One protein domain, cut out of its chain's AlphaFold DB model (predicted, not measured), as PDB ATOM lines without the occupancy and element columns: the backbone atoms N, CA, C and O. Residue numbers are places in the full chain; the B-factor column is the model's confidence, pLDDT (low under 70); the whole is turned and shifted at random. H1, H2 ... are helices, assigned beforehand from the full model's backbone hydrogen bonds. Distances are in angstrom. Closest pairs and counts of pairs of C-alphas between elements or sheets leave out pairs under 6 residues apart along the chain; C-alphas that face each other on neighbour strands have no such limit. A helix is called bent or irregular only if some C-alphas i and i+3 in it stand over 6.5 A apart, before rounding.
ATOM      1  N   ARG A   4     -33.322 -34.216 -40.208       83.75
ATOM      2  CA  ARG A   4     -34.135 -33.342 -41.065       83.75
ATOM      3  C   ARG A   4     -35.342 -32.777 -40.327       83.75
ATOM      4  O   ARG A   4     -35.634 -31.595 -40.472       83.75
ATOM      5  N   LEU A   5     -35.993 -33.592 -39.494       86.19
ATOM      6  CA  LEU A   5     -37.143 -33.164 -38.694       86.19
ATOM      7  C   LEU A   5     -36.733 -32.111 -37.657       86.19
ATOM      8  O   LEU A   5     -37.409 -31.100 -37.493       86.19
ATOM      9  N   ILE A   6     -35.597 -32.329 -36.992       87.62
ATOM     10  CA  ILE A   6     -35.059 -31.394 -35.995       87.62
ATOM     11  C   ILE A   6     -34.629 -30.093 -36.666       87.62
ATOM     12  O   ILE A   6     -34.970 -29.017 -36.185       87.62
ATOM     13  N   LEU A   7     -33.909 -30.179 -37.790       88.56
ATOM     14  CA  LEU A   7     -33.483 -29.001 -38.540       88.56
ATOM     15  C   LEU A   7     -34.694 -28.197 -39.031       88.56
ATOM     16  O   LEU A   7     -34.701 -26.977 -38.905       88.56
ATOM     17  N   GLY A   8     -35.733 -28.881 -39.516       89.31
ATOM     18  CA  GLY A   8     -37.010 -28.275 -39.880       89.31
ATOM     19  C   GLY A   8     -37.658 -27.538 -38.707       89.31
ATOM     20  O   GLY A   8     -37.979 -26.358 -38.836       89.31
ATOM     21  N   ALA A   9     -37.770 -28.191 -37.545       90.19
ATOM     22  CA  ALA A   9     -38.333 -27.598 -36.330       90.19
ATOM     23  C   ALA A   9     -37.572 -26.345 -35.880       90.19
ATOM     24  O   ALA A   9     -38.181 -25.312 -35.618       90.19
ATOM     25  N   VAL A  10     -36.241 -26.422 -35.827       92.00
ATOM     26  CA  VAL A  10     -35.379 -25.312 -35.401       92.00
ATOM     27  C   VAL A  10     -35.479 -24.140 -36.376       92.00
ATOM     28  O   VAL A  10     -35.598 -22.995 -35.944       92.00
ATOM     29  N   LEU A  11     -35.464 -24.406 -37.685       92.69
ATOM     30  CA  LEU A  11     -35.608 -23.363 -38.698       92.69
ATOM     31  C   LEU A  11     -36.972 -22.678 -38.614       92.69
ATOM     32  O   LEU A  11     -37.027 -21.451 -38.685       92.69
ATOM     33  N   LEU A  12     -38.054 -23.438 -38.429       91.75
ATOM     34  CA  LEU A  12     -39.388 -22.876 -38.220       91.75
ATOM     35  C   LEU A  12     -39.415 -21.967 -36.993       91.75
ATOM     36  O   LEU A  12     -39.842 -20.817 -37.087       91.75
ATOM     37  N   ASP A  13     -38.913 -22.464 -35.868       92.31
ATOM     38  CA  ASP A  13     -38.995 -21.773 -34.589       92.31
ATOM     39  C   ASP A  13     -38.186 -20.467 -34.585       92.31
ATOM     40  O   ASP A  13     -38.707 -19.391 -34.281       92.31
ATOM     41  N   ILE A  14     -36.937 -20.526 -35.056       91.94
ATOM     42  CA  ILE A  14     -36.075 -19.348 -35.196       91.94
ATOM     43  C   ILE A  14     -36.696 -18.331 -36.158       91.94
ATOM     44  O   ILE A  14     -36.677 -17.136 -35.866       91.94
ATOM     45  N   SER A  15     -37.281 -18.775 -37.275       92.06
ATOM     46  CA  SER A  15     -37.898 -17.861 -38.244       92.06
ATOM     47  C   SER A  15     -39.063 -17.088 -37.629       92.06
ATOM     48  O   SER A  15     -39.167 -15.876 -37.814       92.06
ATOM     49  N   ILE A  16     -39.915 -17.762 -36.851       90.06
ATOM     50  CA  ILE A  16     -41.049 -17.124 -36.171       90.06
ATOM     51  C   ILE A  16     -40.548 -16.137 -35.106       90.06
ATOM     52  O   ILE A  16     -41.070 -15.023 -35.007       90.06
ATOM     53  N   ILE A  17     -39.517 -16.503 -34.339       90.88
ATOM     54  CA  ILE A  17     -38.918 -15.629 -33.321       90.88
ATOM     55  C   ILE A  17     -38.300 -14.381 -33.962       90.88
ATOM     56  O   ILE A  17     -38.568 -13.268 -33.507       90.88
ATOM     57  N   ILE A  18     -37.515 -14.533 -35.031       90.06
ATOM     58  CA  ILE A  18     -36.907 -13.401 -35.744       90.06
ATOM     59  C   ILE A  18     -37.995 -12.494 -36.315       90.06
ATOM     60  O   ILE A  18     -37.942 -11.281 -36.119       90.06
ATOM     61  N   PHE A  19     -39.025 -13.066 -36.942       88.88
ATOM     62  CA  PHE A  19     -40.148 -12.297 -37.470       88.88
ATOM     63  C   PHE A  19     -40.850 -11.485 -36.371       88.88
ATOM     64  O   PHE A  19     -41.123 -10.296 -36.544       88.88
ATOM     65  N   ALA A  20     -41.081 -12.089 -35.203       86.56
ATOM     66  CA  ALA A  20     -41.650 -11.409 -34.046       86.56
ATOM     67  C   ALA A  20     -40.755 -10.274 -33.519       86.56
ATOM     68  O   ALA A  20     -41.263  -9.206 -33.168       86.56
ATOM     69  N   ILE A  21     -39.434 -10.470 -33.477       87.31
ATOM     70  CA  ILE A  21     -38.470  -9.430 -33.089       87.31
ATOM     71  C   ILE A  21     -38.521  -8.265 -34.079       87.31
ATOM     72  O   ILE A  21     -38.655  -7.119 -33.646       87.31
ATOM     73  N   CYS A  22     -38.466  -8.546 -35.383       87.19
ATOM     74  CA  CYS A  22     -38.542  -7.528 -36.427       87.19
ATOM     75  C   CYS A  22     -39.841  -6.723 -36.328       87.19
ATOM     76  O   CYS A  22     -39.800  -5.494 -36.312       87.19
ATOM     77  N   TYR A  23     -40.973  -7.409 -36.141       85.06
ATOM     78  CA  TYR A  23     -42.278  -6.778 -35.960       85.06
ATOM     79  C   TYR A  23     -42.320  -5.834 -34.748       85.06
ATOM     80  O   TYR A  23     -42.849  -4.725 -34.831       85.06
ATOM     81  N   ILE A  24     -41.743  -6.240 -33.612       83.88
ATOM     82  CA  ILE A  24     -41.657  -5.380 -32.421       83.88
ATOM     83  C   ILE A  24     -40.741  -4.183 -32.676       83.88
ATOM     84  O   ILE A  24     -41.080  -3.074 -32.269       83.88
ATOM     85  N   GLY A  25     -39.586  -4.405 -33.308       82.06
ATOM     86  CA  GLY A  25     -38.600  -3.365 -33.597       82.06
ATOM     87  C   GLY A  25     -39.173  -2.251 -34.465       82.06
ATOM     88  O   GLY A  25     -39.003  -1.077 -34.143       82.06
ATOM     89  N   GLU A  26     -39.912  -2.611 -35.513       81.12
ATOM     90  CA  GLU A  26     -40.538  -1.649 -36.422       81.12
ATOM     91  C   GLU A  26     -41.630  -0.810 -35.739       81.12
ATOM     92  O   GLU A  26     -41.802   0.367 -36.058       81.12
ATOM     93  N   ARG A  27     -42.332  -1.397 -34.762       76.94
ATOM     94  CA  ARG A  27     -43.373  -0.736 -33.962       76.94
ATOM     95  C   ARG A  27     -42.828   0.112 -32.812       76.94
ATOM     96  O   ARG A  27     -43.622   0.728 -32.105       76.94
ATOM     97  N   MET A  28     -41.515   0.144 -32.572       76.69
ATOM     98  CA  MET A  28     -40.958   1.007 -31.528       76.69
ATOM     99  C   MET A  28     -41.005   2.484 -31.961       76.69
ATOM    100  O   MET A  28     -40.528   2.805 -33.050       76.69
ATOM    101  N   PRO A  29     -41.452   3.414 -31.092       66.62
ATOM    102  CA  PRO A  29     -41.501   4.848 -31.410       66.62
ATOM    103  C   PRO A  29     -40.100   5.437 -31.621       66.62
ATOM    104  O   PRO A  29     -39.912   6.409 -32.347       66.62
ATOM    105  N   ARG A  30     -39.084   4.818 -31.009       76.88
ATOM    106  CA  ARG A  30     -37.674   5.104 -31.260       76.88
ATOM    107  C   ARG A  30     -37.056   3.892 -31.947       76.88
ATOM    108  O   ARG A  30     -36.480   3.034 -31.280       76.88
ATOM    109  N   LYS A  31     -37.249   3.817 -33.267       75.50
ATOM    110  CA  LYS A  31     -36.757   2.719 -34.106       75.50
ATOM    111  C   LYS A  31     -35.255   2.506 -33.862       75.50
ATOM    112  O   LYS A  31     -34.483   3.462 -33.972       75.50
ATOM    113  N   PRO A  32     -34.827   1.302 -33.461       77.25
ATOM    114  CA  PRO A  32     -33.416   1.020 -33.250       77.25
ATOM    115  C   PRO A  32     -32.686   0.897 -34.596       77.25
ATOM    116  O   PRO A  32     -33.273   0.449 -35.575       77.25
ATOM    117  N   ALA A  33     -31.395   1.230 -34.645       79.31
ATOM    118  CA  ALA A  33     -30.628   1.305 -35.901       79.31
ATOM    119  C   ALA A  33     -30.582  -0.013 -36.706       79.31
ATOM    120  O   ALA A  33     -30.406  -0.012 -37.918       79.31
ATOM    121  N   TRP A  34     -30.785  -1.162 -36.057       77.56
ATOM    122  CA  TRP A  34     -30.864  -2.453 -36.749       77.56
ATOM    123  C   TRP A  34     -32.170  -2.650 -37.538       77.56
ATOM    124  O   TRP A  34     -32.255  -3.572 -38.343       77.56
ATOM    125  N   THR A  35     -33.178  -1.798 -37.327       81.81
ATOM    126  CA  THR A  35     -34.420  -1.776 -38.121       81.81
ATOM    127  C   THR A  35     -34.310  -0.914 -39.376       81.81
ATOM    128  O   THR A  35     -35.290  -0.796 -40.108       81.81
ATOM    129  N   ASP A  36     -33.132  -0.341 -39.649       85.19
ATOM    130  CA  ASP A  36     -32.899   0.382 -40.893       85.19
ATOM    131  C   ASP A  36     -33.148  -0.531 -42.101       85.19
ATOM    132  O   ASP A  36     -32.850  -1.733 -42.100       85.19
ATOM    133  N   GLU A  37     -33.662   0.070 -43.170       83.06
ATOM    134  CA  GLU A  37     -34.123  -0.612 -44.382       83.06
ATOM    135  C   GLU A  37     -33.048  -1.520 -45.004       83.06
ATOM    136  O   GLU A  37     -33.342  -2.612 -45.494       83.06
ATOM    137  N   LYS A  38     -31.771  -1.135 -44.899       84.38
ATOM    138  CA  LYS A  38     -30.630  -1.932 -45.374       84.38
ATOM    139  C   LYS A  38     -30.458  -3.261 -44.628       84.38
ATOM    140  O   LYS A  38     -30.092  -4.258 -45.240       84.38
ATOM    141  N   TYR A  39     -30.701  -3.295 -43.319       83.19
ATOM    142  CA  TYR A  39     -30.615  -4.536 -42.547       83.19
ATOM    143  C   TYR A  39     -31.886  -5.368 -42.721       83.19
ATOM    144  O   TYR A  39     -31.804  -6.576 -42.939       83.19
ATOM    145  N   MET A  40     -33.057  -4.726 -42.718       83.94
ATOM    146  CA  MET A  40     -34.341  -5.405 -42.920       83.94
ATOM    147  C   MET A  40     -34.453  -6.058 -44.302       83.94
ATOM    148  O   MET A  40     -34.930  -7.186 -44.402       83.94
ATOM    149  N   SER A  41     -33.940  -5.413 -45.351       86.50
ATOM    150  CA  SER A  41     -33.894  -5.975 -46.710       86.50
ATOM    151  C   SER A  41     -33.018  -7.223 -46.836       86.50
ATOM    152  O   SER A  41     -33.236  -8.016 -47.745       86.50
ATOM    153  N   PHE A  42     -32.074  -7.447 -45.918       87.81
ATOM    154  CA  PHE A  42     -31.294  -8.684 -45.856       87.81
ATOM    155  C   PHE A  42     -31.930  -9.728 -44.925       87.81
ATOM    156  O   PHE A  42     -32.031 -10.905 -45.272       87.81
ATOM    157  N   ILE A  43     -32.397  -9.301 -43.749       87.38
ATOM    158  CA  ILE A  43     -32.932 -10.190 -42.709       87.38
ATOM    159  C   ILE A  43     -34.289 -10.776 -43.117       87.38
ATOM    160  O   ILE A  43     -34.530 -11.964 -42.897       87.38
ATOM    161  N   MET A  44     -35.177  -9.983 -43.725       88.06
ATOM    162  CA  MET A  44     -36.534 -10.429 -44.062       88.06
ATOM    163  C   MET A  44     -36.544 -11.551 -45.113       88.06
ATOM    164  O   MET A  44     -37.165 -12.580 -44.840       88.06
ATOM    165  N   PRO A  45     -35.829 -11.454 -46.254       91.00
ATOM    166  CA  PRO A  45     -35.759 -12.558 -47.210       91.00
ATOM    167  C   PRO A  45     -35.110 -13.809 -46.622       91.00
ATOM    168  O   PRO A  45     -35.570 -14.914 -46.899       91.00
ATOM    169  N   LEU A  46     -34.083 -13.649 -45.775       91.38
ATOM    170  CA  LEU A  46     -33.445 -14.773 -45.092       91.38
ATOM    171  C   LEU A  46     -34.435 -15.493 -44.170       91.38
ATOM    172  O   LEU A  46     -34.512 -16.715 -44.204       91.38
ATOM    173  N   THR A  47     -35.226 -14.734 -43.408       92.44
ATOM    174  CA  THR A  47     -36.243 -15.255 -42.479       92.44
ATOM    175  C   THR A  47     -37.380 -15.961 -43.219       92.44
ATOM    176  O   THR A  47     -37.841 -17.026 -42.812       92.44
ATOM    177  N   VAL A  48     -37.835 -15.393 -44.339       92.00
ATOM    178  CA  VAL A  48     -38.856 -16.016 -45.196       92.00
ATOM    179  C   VAL A  48     -38.308 -17.289 -45.845       92.00
ATOM    180  O   VAL A  48     -38.994 -18.311 -45.875       92.00
ATOM    181  N   GLY A  49     -37.057 -17.258 -46.307       91.94
ATOM    182  CA  GLY A  49     -36.364 -18.424 -46.844       91.94
ATOM    183  C   GLY A  49     -36.221 -19.533 -45.804       91.94
ATOM    184  O   GLY A  49     -36.588 -20.674 -46.079       91.94
ATOM    185  N   SER A  50     -35.758 -19.216 -44.594       91.69
ATOM    186  CA  SER A  50     -35.622 -20.194 -43.509       91.69
ATOM    187  C   SER A  50     -36.965 -20.779 -43.080       91.69
ATOM    188  O   SER A  50     -37.031 -21.976 -42.805       91.69
ATOM    189  N   LEU A  51     -38.046 -19.992 -43.104       92.88
ATOM    190  CA  LEU A  51     -39.399 -20.492 -42.856       92.88
ATOM    191  C   LEU A  51     -39.821 -21.503 -43.935       92.88
ATOM    192  O   LEU A  51     -40.307 -22.586 -43.607       92.88
ATOM    193  N   ALA A  52     -39.600 -21.180 -45.212       92.62
ATOM    194  CA  ALA A  52     -39.927 -22.060 -46.331       92.62
ATOM    195  C   ALA A  52     -39.119 -23.369 -46.292       92.62
ATOM    196  O   ALA A  52     -39.694 -24.451 -46.419       92.62
ATOM    197  N   PHE A  53     -37.808 -23.294 -46.043       92.50
ATOM    198  CA  PHE A  53     -36.962 -24.479 -45.869       92.50
ATOM    199  C   PHE A  53     -37.353 -25.291 -44.632       92.50
ATOM    200  O   PHE A  53     -37.385 -26.518 -44.694       92.50
ATOM    201  N   GLY A  54     -37.709 -24.631 -43.528       90.69
ATOM    202  CA  GLY A  54     -38.204 -25.288 -42.321       90.69
ATOM    203  C   GLY A  54     -39.472 -26.105 -42.585       90.69
ATOM    204  O   GLY A  54     -39.544 -27.275 -42.199       90.69
ATOM    205  N   LEU A  55     -40.440 -25.529 -43.310       91.88
ATOM    206  CA  LEU A  55     -41.654 -26.230 -43.746       91.88
ATOM    207  C   LEU A  55     -41.331 -27.391 -44.689       91.88
ATOM    208  O   LEU A  55     -41.870 -28.482 -44.513       91.88
ATOM    209  N   MET A  56     -40.439 -27.177 -45.657       92.62
ATOM    210  CA  MET A  56     -40.039 -28.200 -46.620       92.62
ATOM    211  C   MET A  56     -39.381 -29.403 -45.931       92.62
ATOM    212  O   MET A  56     -39.815 -30.529 -46.157       92.62
ATOM    213  N   PHE A  57     -38.396 -29.190 -45.053       90.06
ATOM    214  CA  PHE A  57     -37.717 -30.280 -44.342       90.06
ATOM    215  C   PHE A  57     -38.644 -31.029 -43.389       90.06
ATOM    216  O   PHE A  57     -38.586 -32.256 -43.303       90.06
ATOM    217  N   THR A  58     -39.527 -30.302 -42.703       88.81
ATOM    218  CA  THR A  58     -40.541 -30.907 -41.835       88.81
ATOM    219  C   THR A  58     -41.507 -31.756 -42.664       88.81
ATOM    220  O   THR A  58     -41.734 -32.922 -42.348       88.81
ATOM    221  N   GLY A  59     -42.023 -31.213 -43.770       87.62
ATOM    222  CA  GLY A  59     -42.921 -31.919 -44.683       87.62
ATOM    223  C   GLY A  59     -42.280 -33.153 -45.318       87.62
ATOM    224  O   GLY A  59     -42.905 -34.209 -45.355       87.62
ATOM    225  N   GLU A  60     -41.022 -33.060 -45.750       87.50
ATOM    226  CA  GLU A  60     -40.270 -34.192 -46.303       87.50
ATOM    227  C   GLU A  60     -40.073 -35.298 -45.257       87.50
ATOM    228  O   GLU A  60     -40.254 -36.476 -45.578       87.50
ATOM    229  N   ALA A  61     -39.754 -34.934 -44.009       85.81
ATOM    230  CA  ALA A  61     -39.594 -35.882 -42.909       85.81
ATOM    231  C   ALA A  61     -40.903 -36.629 -42.601       85.81
ATOM    232  O   ALA A  61     -40.892 -37.854 -42.484       85.81
ATOM    233  N   PHE A  62     -42.037 -35.922 -42.543       85.06
ATOM    234  CA  PHE A  62     -43.337 -36.561 -42.330       85.06
ATOM    235  C   PHE A  62     -43.765 -37.411 -43.535       85.06
ATOM    236  O   PHE A  62     -44.123 -38.569 -43.362       85.06
ATOM    237  N   MET A  63     -43.686 -36.899 -44.764       85.25
ATOM    238  CA  MET A  63     -44.199 -37.611 -45.944       85.25
ATOM    239  C   MET A  63     -43.348 -38.820 -46.345       85.25
ATOM    240  O   MET A  63     -43.888 -39.841 -46.762       85.25
ATOM    241  N   SER A  64     -42.022 -38.730 -46.217       80.00
ATOM    242  CA  SER A  64     -41.110 -39.765 -46.732       80.00
ATOM    243  C   SER A  64     -40.799 -40.854 -45.711       80.00
ATOM    244  O   SER A  64     -40.317 -41.924 -46.078       80.00
ATOM    245  N   ARG A  65     -40.991 -40.569 -44.417       74.88
ATOM    246  CA  ARG A  65     -40.498 -41.416 -43.322       74.88
ATOM    247  C   ARG A  65     -41.494 -41.599 -42.186       74.88
ATOM    248  O   ARG A  65     -41.090 -42.071 -41.132       74.88
ATOM    249  N   LEU A  66     -42.783 -41.311 -42.392       72.25
ATOM    250  CA  LEU A  66     -43.819 -41.416 -41.352       72.25
ATOM    251  C   LEU A  66     -43.766 -42.738 -40.564       72.25
ATOM    252  O   LEU A  66     -43.890 -42.742 -39.346       72.25
ATOM    253  N   SER A  67     -43.541 -43.854 -41.261       71.62
ATOM    254  CA  SER A  67     -43.455 -45.204 -40.689       71.62
ATOM    255  C   SER A  67     -42.154 -45.493 -39.929       71.62
ATOM    256  O   SER A  67     -42.091 -46.465 -39.183       71.62
ATOM    257  N   ALA A  68     -41.126 -44.661 -40.104       77.00
ATOM    258  CA  ALA A  68     -39.824 -44.755 -39.445       77.00
ATOM    259  C   ALA A  68     -39.620 -43.692 -38.349       77.00
ATOM    260  O   ALA A  68     -38.603 -43.733 -37.653       77.00
ATOM    261  N   LEU A  69     -40.553 -42.744 -38.183       79.12
ATOM    262  CA  LEU A  69     -40.496 -41.766 -37.099       79.12
ATOM    263  C   LEU A  69     -40.785 -42.455 -35.768       79.12
ATOM    264  O   LEU A  69     -41.837 -43.065 -35.568       79.12
ATOM    265  N   THR A  70     -39.861 -42.316 -34.824       85.62
ATOM    266  CA  THR A  70     -40.097 -42.777 -33.459       85.62
ATOM    267  C   THR A  70     -40.937 -41.755 -32.699       85.62
ATOM    268  O   THR A  70     -40.916 -40.558 -32.991       85.62
ATOM    269  N   PHE A  71     -41.646 -42.204 -31.662       85.19
ATOM    270  CA  PHE A  71     -42.371 -41.297 -30.767       85.19
ATOM    271  C   PHE A  71     -41.454 -40.208 -30.178       85.19
ATOM    272  O   PHE A  71     -41.870 -39.059 -30.052       85.19
ATOM    273  N   ALA A  72     -40.191 -40.551 -29.898       85.69
ATOM    274  CA  ALA A  72     -39.182 -39.619 -29.402       85.69
ATOM    275  C   ALA A  72     -38.866 -38.486 -30.400       85.69
ATOM    276  O   ALA A  72     -38.646 -37.345 -29.988       85.69
ATOM    277  N   ASP A  73     -38.872 -38.766 -31.706       85.25
ATOM    278  CA  ASP A  73     -38.639 -37.754 -32.745       85.25
ATOM    279  C   ASP A  73     -39.783 -36.735 -32.780       85.25
ATOM    280  O   ASP A  73     -39.558 -35.523 -32.780       85.25
ATOM    281  N   ILE A  74     -41.019 -37.235 -32.725       86.00
ATOM    282  CA  ILE A  74     -42.232 -36.413 -32.729       86.00
ATOM    283  C   ILE A  74     -42.315 -35.575 -31.448       86.00
ATOM    284  O   ILE A  74     -42.570 -34.373 -31.512       86.00
ATOM    285  N   SER A  75     -42.051 -36.168 -30.279       90.00
ATOM    286  CA  SER A  75     -42.059 -35.426 -29.014       90.00
ATOM    287  C   SER A  75     -40.989 -34.337 -28.980       90.00
ATOM    288  O   SER A  75     -41.244 -33.248 -28.472       90.00
ATOM    289  N   THR A  76     -39.810 -34.599 -29.551       89.44
ATOM    290  CA  THR A  76     -38.724 -33.609 -29.637       89.44
ATOM    291  C   THR A  76     -39.105 -32.451 -30.558       89.44
ATOM    292  O   THR A  76     -38.902 -31.294 -30.198       89.44
ATOM    293  N   PHE A  77     -39.723 -32.742 -31.707       89.62
ATOM    294  CA  PHE A  77     -40.263 -31.727 -32.615       89.62
ATOM    295  C   PHE A  77     -41.243 -30.786 -31.898       89.62
ATOM    296  O   PHE A  77     -41.077 -29.566 -31.935       89.62
ATOM    297  N   PHE A  78     -42.222 -31.340 -31.176       90.56
ATOM    298  CA  PHE A  78     -43.172 -30.527 -30.415       90.56
ATOM    299  C   PHE A  78     -42.509 -29.765 -29.267       90.56
ATOM    300  O   PHE A  78     -42.865 -28.615 -29.034       90.56
ATOM    301  N   ALA A  79     -41.535 -30.359 -28.573       92.31
ATOM    302  CA  ALA A  79     -40.811 -29.681 -27.501       92.31
ATOM    303  C   ALA A  79     -40.088 -28.421 -28.004       92.31
ATOM    304  O   ALA A  79     -40.127 -27.396 -27.326       92.31
ATOM    305  N   ILE A  80     -39.494 -28.471 -29.202       92.50
ATOM    306  CA  ILE A  80     -38.854 -27.310 -29.839       92.50
ATOM    307  C   ILE A  80     -39.893 -26.221 -30.132       92.50
ATOM    308  O   ILE A  80     -39.721 -25.088 -29.698       92.50
ATOM    309  N   LEU A  81     -41.012 -26.567 -30.778       90.69
ATOM    310  CA  LEU A  81     -42.064 -25.589 -31.087       90.69
ATOM    311  C   LEU A  81     -42.694 -24.971 -29.832       90.69
ATOM    312  O   LEU A  81     -43.005 -23.782 -29.796       90.69
ATOM    313  N   VAL A  82     -42.893 -25.773 -28.784       92.31
ATOM    314  CA  VAL A  82     -43.398 -25.280 -27.498       92.31
ATOM    315  C   VAL A  82     -42.374 -24.353 -26.847       92.31
ATOM    316  O   VAL A  82     -42.768 -23.325 -26.297       92.31
ATOM    317  N   ALA A  83     -41.077 -24.660 -26.934       91.38
ATOM    318  CA  ALA A  83     -40.023 -23.806 -26.399       91.38
ATOM    319  C   ALA A  83     -40.030 -22.417 -27.056       91.38
ATOM    320  O   ALA A  83     -40.075 -21.418 -26.333       91.38
ATOM    321  N   GLY A  84     -40.080 -22.315 -28.385       88.62
ATOM    322  CA  GLY A  84     -40.193 -21.004 -29.024       88.62
ATOM    323  C   GLY A  84     -41.543 -20.335 -28.805       88.62
ATOM    324  O   GLY A  84     -41.596 -19.123 -28.597       88.62
ATOM    325  N   GLY A  85     -42.632 -21.099 -28.693       87.12
ATOM    326  CA  GLY A  85     -43.923 -20.585 -28.228       87.12
ATOM    327  C   GLY A  85     -43.831 -19.905 -26.854       87.12
ATOM    328  O   GLY A  85     -44.361 -18.807 -26.663       87.12
ATOM    329  N   ILE A  86     -43.103 -20.506 -25.906       89.69
ATOM    330  CA  ILE A  86     -42.819 -19.919 -24.589       89.69
ATOM    331  C   ILE A  86     -41.968 -18.654 -24.735       89.69
ATOM    332  O   ILE A  86     -42.275 -17.652 -24.092       89.69
ATOM    333  N   VAL A  87     -40.944 -18.653 -25.593       87.31
ATOM    334  CA  VAL A  87     -40.132 -17.453 -25.868       87.31
ATOM    335  C   VAL A  87     -41.018 -16.309 -26.370       87.31
ATOM    336  O   VAL A  87     -40.991 -15.217 -25.801       87.31
ATOM    337  N   LEU A  88     -41.876 -16.559 -27.361       86.88
ATOM    338  CA  LEU A  88     -42.822 -15.571 -27.892       86.88
ATOM    339  C   LEU A  88     -43.810 -15.084 -26.824       86.88
ATOM    340  O   LEU A  88     -44.117 -13.890 -26.741       86.88
ATOM    341  N   PHE A  89     -44.286 -15.989 -25.967       84.50
ATOM    342  CA  PHE A  89     -45.150 -15.645 -24.841       84.50
ATOM    343  C   PHE A  89     -44.436 -14.727 -23.835       84.50
ATOM    344  O   PHE A  89     -44.989 -13.700 -23.425       84.50
ATOM    345  N   LEU A  90     -43.182 -15.036 -23.489       83.50
ATOM    346  CA  LEU A  90     -42.342 -14.225 -22.603       83.50
ATOM    347  C   LEU A  90     -42.014 -12.852 -23.201       83.50
ATOM    348  O   LEU A  90     -41.945 -11.869 -22.459       83.50
ATOM    349  N   MET A  91     -41.904 -12.736 -24.527       81.12
ATOM    350  CA  MET A  91     -41.719 -11.444 -25.199       81.12
ATOM    351  C   MET A  91     -42.900 -10.483 -24.986       81.12
ATOM    352  O   MET A  91     -42.722  -9.267 -25.113       81.12
ATOM    353  N   ARG A  92     -44.088 -10.987 -24.602       79.50
ATOM    354  CA  ARG A  92     -45.295 -10.196 -24.281       79.50
ATOM    355  C   ARG A  92     -45.623  -9.153 -25.356       79.50
ATOM    356  O   ARG A  92     -45.967  -8.013 -25.041       79.50
ATOM    357  N   ILE A  93     -45.549  -9.562 -26.623       74.06
ATOM    358  CA  ILE A  93     -45.678  -8.697 -27.810       74.06
ATOM    359  C   ILE A  93     -46.902  -7.783 -27.716       74.06
ATOM    360  O   ILE A  93     -46.767  -6.571 -27.837       74.06
ATOM    361  N   LYS A  94     -48.079  -8.333 -27.384       68.12
ATOM    362  CA  LYS A  94     -49.330  -7.559 -27.257       68.12
ATOM    363  C   LYS A  94     -49.219  -6.392 -26.266       68.12
ATOM    364  O   LYS A  94     -49.669  -5.294 -26.566       68.12
ATOM    365  N   LYS A  95     -48.589  -6.614 -25.104       69.19
ATOM    366  CA  LYS A  95     -48.394  -5.559 -24.092       69.19
ATOM    367  C   LYS A  95     -47.388  -4.512 -24.563       69.19
ATOM    368  O   LYS A  95     -47.601  -3.329 -24.330       69.19
ATOM    369  N   ARG A  96     -46.310  -4.939 -25.233       69.94
ATOM    370  CA  ARG A  96     -45.294  -4.023 -25.775       69.94
ATOM    371  C   ARG A  96     -45.854  -3.148 -26.895       69.94
ATOM    372  O   ARG A  96     -45.655  -1.946 -26.860       69.94
ATOM    373  N   VAL A  97     -46.609  -3.727 -27.827       69.06
ATOM    374  CA  VAL A  97     -47.234  -2.989 -28.936       69.06
ATOM    375  C   VAL A  97     -48.256  -1.973 -28.419       69.06
ATOM    376  O   VAL A  97     -48.230  -0.828 -28.853       69.06
ATOM    377  N   ALA A  98     -49.094  -2.341 -27.441       67.12
ATOM    378  CA  ALA A  98     -50.035  -1.401 -26.825       67.12
ATOM    379  C   ALA A  98     -49.323  -0.242 -26.101       67.12
ATOM    380  O   ALA A  98     -49.749   0.906 -26.200       67.12
ATOM    381  N   ALA A  99     -48.215  -0.527 -25.410       71.62
ATOM    382  CA  ALA A  99     -47.404   0.505 -24.770       71.62
ATOM    383  C   ALA A  99     -46.746   1.448 -25.793       71.62
ATOM    384  O   ALA A  99     -46.650   2.645 -25.540       71.62
ATOM    385  N   PHE A 100     -46.313   0.932 -26.947       72.31
ATOM    386  CA  PHE A 100     -45.741   1.756 -28.012       72.31
ATOM    387  C   PHE A 100     -46.778   2.645 -28.696       72.31
ATOM    388  O   PHE A 100     -46.488   3.820 -28.884       72.31
ATOM    389  N   ALA A 101     -47.984   2.139 -28.963       67.69
ATOM    390  CA  ALA A 101     -49.075   2.950 -29.505       67.69
ATOM    391  C   ALA A 101     -49.421   4.133 -28.579       67.69
ATOM    392  O   ALA A 101     -49.453   5.277 -29.018       67.69
ATOM    393  N   ALA A 102     -49.546   3.887 -27.270       69.69
ATOM    394  CA  ALA A 102     -49.816   4.951 -26.297       69.69
ATOM    395  C   ALA A 102     -48.690   6.006 -26.212       69.69
ATOM    396  O   ALA A 102     -48.945   7.179 -25.939       69.69
ATOM    397  N   LEU A 103     -47.434   5.599 -26.427       70.00
ATOM    398  CA  LEU A 103     -46.289   6.515 -26.464       70.00
ATOM    399  C   LEU A 103     -46.231   7.325 -27.764       70.00
ATOM    400  O   LEU A 103     -45.804   8.478 -27.728       70.00
ATOM    401  N   GLU A 104     -46.637   6.740 -28.888       68.06
ATOM    402  CA  GLU A 104     -46.717   7.416 -30.184       68.06
ATOM    403  C   GLU A 104     -47.767   8.537 -30.149       68.06
ATOM    404  O   GLU A 104     -47.443   9.681 -30.479       68.06
ATOM    405  N   ASP A 105     -48.953   8.260 -29.600       65.50
ATOM    406  CA  ASP A 105     -50.012   9.258 -29.390       65.50
ATOM    407  C   ASP A 105     -49.534  10.414 -28.492       65.50
ATOM    408  O   ASP A 105     -49.712  11.592 -28.808       65.50
ATOM    409  N   ALA A 106     -48.838  10.102 -27.393       65.00
ATOM    410  CA  ALA A 106     -48.296  11.117 -26.487       65.00
ATOM    411  C   ALA A 106     -47.195  11.986 -27.134       65.00
ATOM    412  O   ALA A 106     -47.041  13.166 -26.797       65.00
ATOM    413  N   GLN A 107     -46.408  11.423 -28.056       66.19
ATOM    414  CA  GLN A 107     -45.388  12.163 -28.804       66.19
ATOM    415  C   GLN A 107     -45.985  13.025 -29.920       66.19
ATOM    416  O   GLN A 107     -45.471  14.121 -30.156       66.19
ATOM    417  N   ALA A 108     -47.059  12.574 -30.570       62.38
ATOM    418  CA  ALA A 108     -47.794  13.360 -31.558       62.38
ATOM    419  C   ALA A 108     -48.357  14.647 -30.930       62.38
ATOM    420  O   ALA A 108     -48.067  15.741 -31.415       62.38
ATOM    421  N   VAL A 109     -49.006  14.533 -29.764       62.19
ATOM    422  CA  VAL A 109     -49.543  15.685 -29.013       62.19
ATOM    423  C   VAL A 109     -48.446  16.689 -28.628       62.19
ATOM    424  O   VAL A 109     -48.638  17.901 -28.731       62.19
ATOM    425  N   ARG A 110     -47.254  16.221 -28.221       60.19
ATOM    426  CA  ARG A 110     -46.126  17.124 -27.920       60.19
ATOM    427  C   ARG A 110     -45.621  17.877 -29.149       60.19
ATOM    428  O   ARG A 110     -45.258  19.047 -29.022       60.19
ATOM    429  N   LYS A 111     -45.564  17.237 -30.319       60.12
ATOM    430  CA  LYS A 111     -45.111  17.899 -31.552       60.12
ATOM    431  C   LYS A 111     -46.086  18.992 -31.987       60.12
ATOM    432  O   LYS A 111     -45.631  20.091 -32.290       60.12
ATOM    433  N   GLU A 112     -47.391  18.738 -31.914       57.81
ATOM    434  CA  GLU A 112     -48.422  19.736 -32.238       57.81
ATOM    435  C   GLU A 112     -48.414  20.927 -31.267       57.81
ATOM    436  O   GLU A 112     -48.429  22.082 -31.699       57.81
ATOM    437  N   GLY A 113     -48.286  20.673 -29.960       57.62
ATOM    438  CA  GLY A 113     -48.187  21.738 -28.955       57.62
ATOM    439  C   GLY A 113     -46.937  22.614 -29.110       57.62
ATOM    440  O   GLY A 113     -46.990  23.818 -28.872       57.62
ATOM    441  N   THR A 114     -45.823  22.038 -29.573       54.97
ATOM    442  CA  THR A 114     -44.576  22.791 -29.804       54.97
ATOM    443  C   THR A 114     -44.639  23.607 -31.102       54.97
ATOM    444  O   THR A 114     -44.125  24.723 -31.140       54.97
TER     445      THR A 114
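This is residues 4 to 114 of the 128 residues of an uncharacterized protein of Desulfobulbaceae bacterium (UniProt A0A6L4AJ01). Three long helices lie side by side as a flat layer, H1 between H2 and H3, and a fourth, H4, carries the line of H3 onward past the end of H1 as a long arm whose residues 108 to 114 stick out free. H1 and H2 form a helical hairpin, and H2 and H3 are apart, with H1 between them. The printed part has 111 residues with four named helices, H1, H2, H3 and H4 in that order, and no named strand; the class is all helix. The whole is loose, with a radius of gyration of the C-alphas of 18.8 A, and it spans 69 by 27 by 17 A, the arm of H4 adding to the length.

H1, residues 4 to 26, is the hub and touches the three other helices, each at a shallow tilt, a mostly aligned packing. H2, residues 37 to 68, touches H1 at a shallow tilt of 27 degrees, opposite ways; the closest C-alphas are those of Gly 8 and Gly 54, 4.0 A apart. H3, residues 71 to 91, touches H1 at a shallow tilt of 8 degrees, the same way, with the C-alphas of Asp 13 and Gly 84 closest at 5.7 A. H4, residues 93 to 114, touches H1 with residues 93 to 97 alone, and H1 touches H4 with residues 20 to 24 alone; the closest C-alphas, of Ile 24 and Ile 93, are 7.0 A apart, and the lines stand at a shallow tilt of 20 degrees, the same way. H2 is apart from both H3 and H4, and H3 and H4 meet only through their link. Every O i to N i+4 pair is within hydrogen-bond range in H1, H3 and H4, and 24 of 28 are in H2.

H1 begins at C-alpha 4, at (-34.135, -33.342, -41.065), and is 32.7 A long from first to last C-alpha. H2, the longest helix with 32 residues, is 44.8 A long; it has a kink of 39 degrees near residue 62 and is irregular, with C-alphas 64 and 67 lying 8.5 A apart. H3 is 30.4 A long and begins at C-alpha 71, at (-42.371, -41.297, -30.767). H4 is 31.6 A long and ends at C-alpha 114, at (-44.576, 22.791, -29.804).

The two C-alphas farthest apart are those of Ser 67 and Thr 114, 68.9 A. Residues 63 to 68 of H2 and 108 to 114 of H4 stand free; the body without them spans 55 by 27 by 15 A. The printed part has no cut. The links H2 to H3 and H3 to H4 are tight, the link H1 to H2, of 10 residues, is short, and no link is long. The mean pLDDT of the printed part is 82.2; 19 residues are under 70, namely 29, 94 to 98, 101 to 102 and 104 to 114.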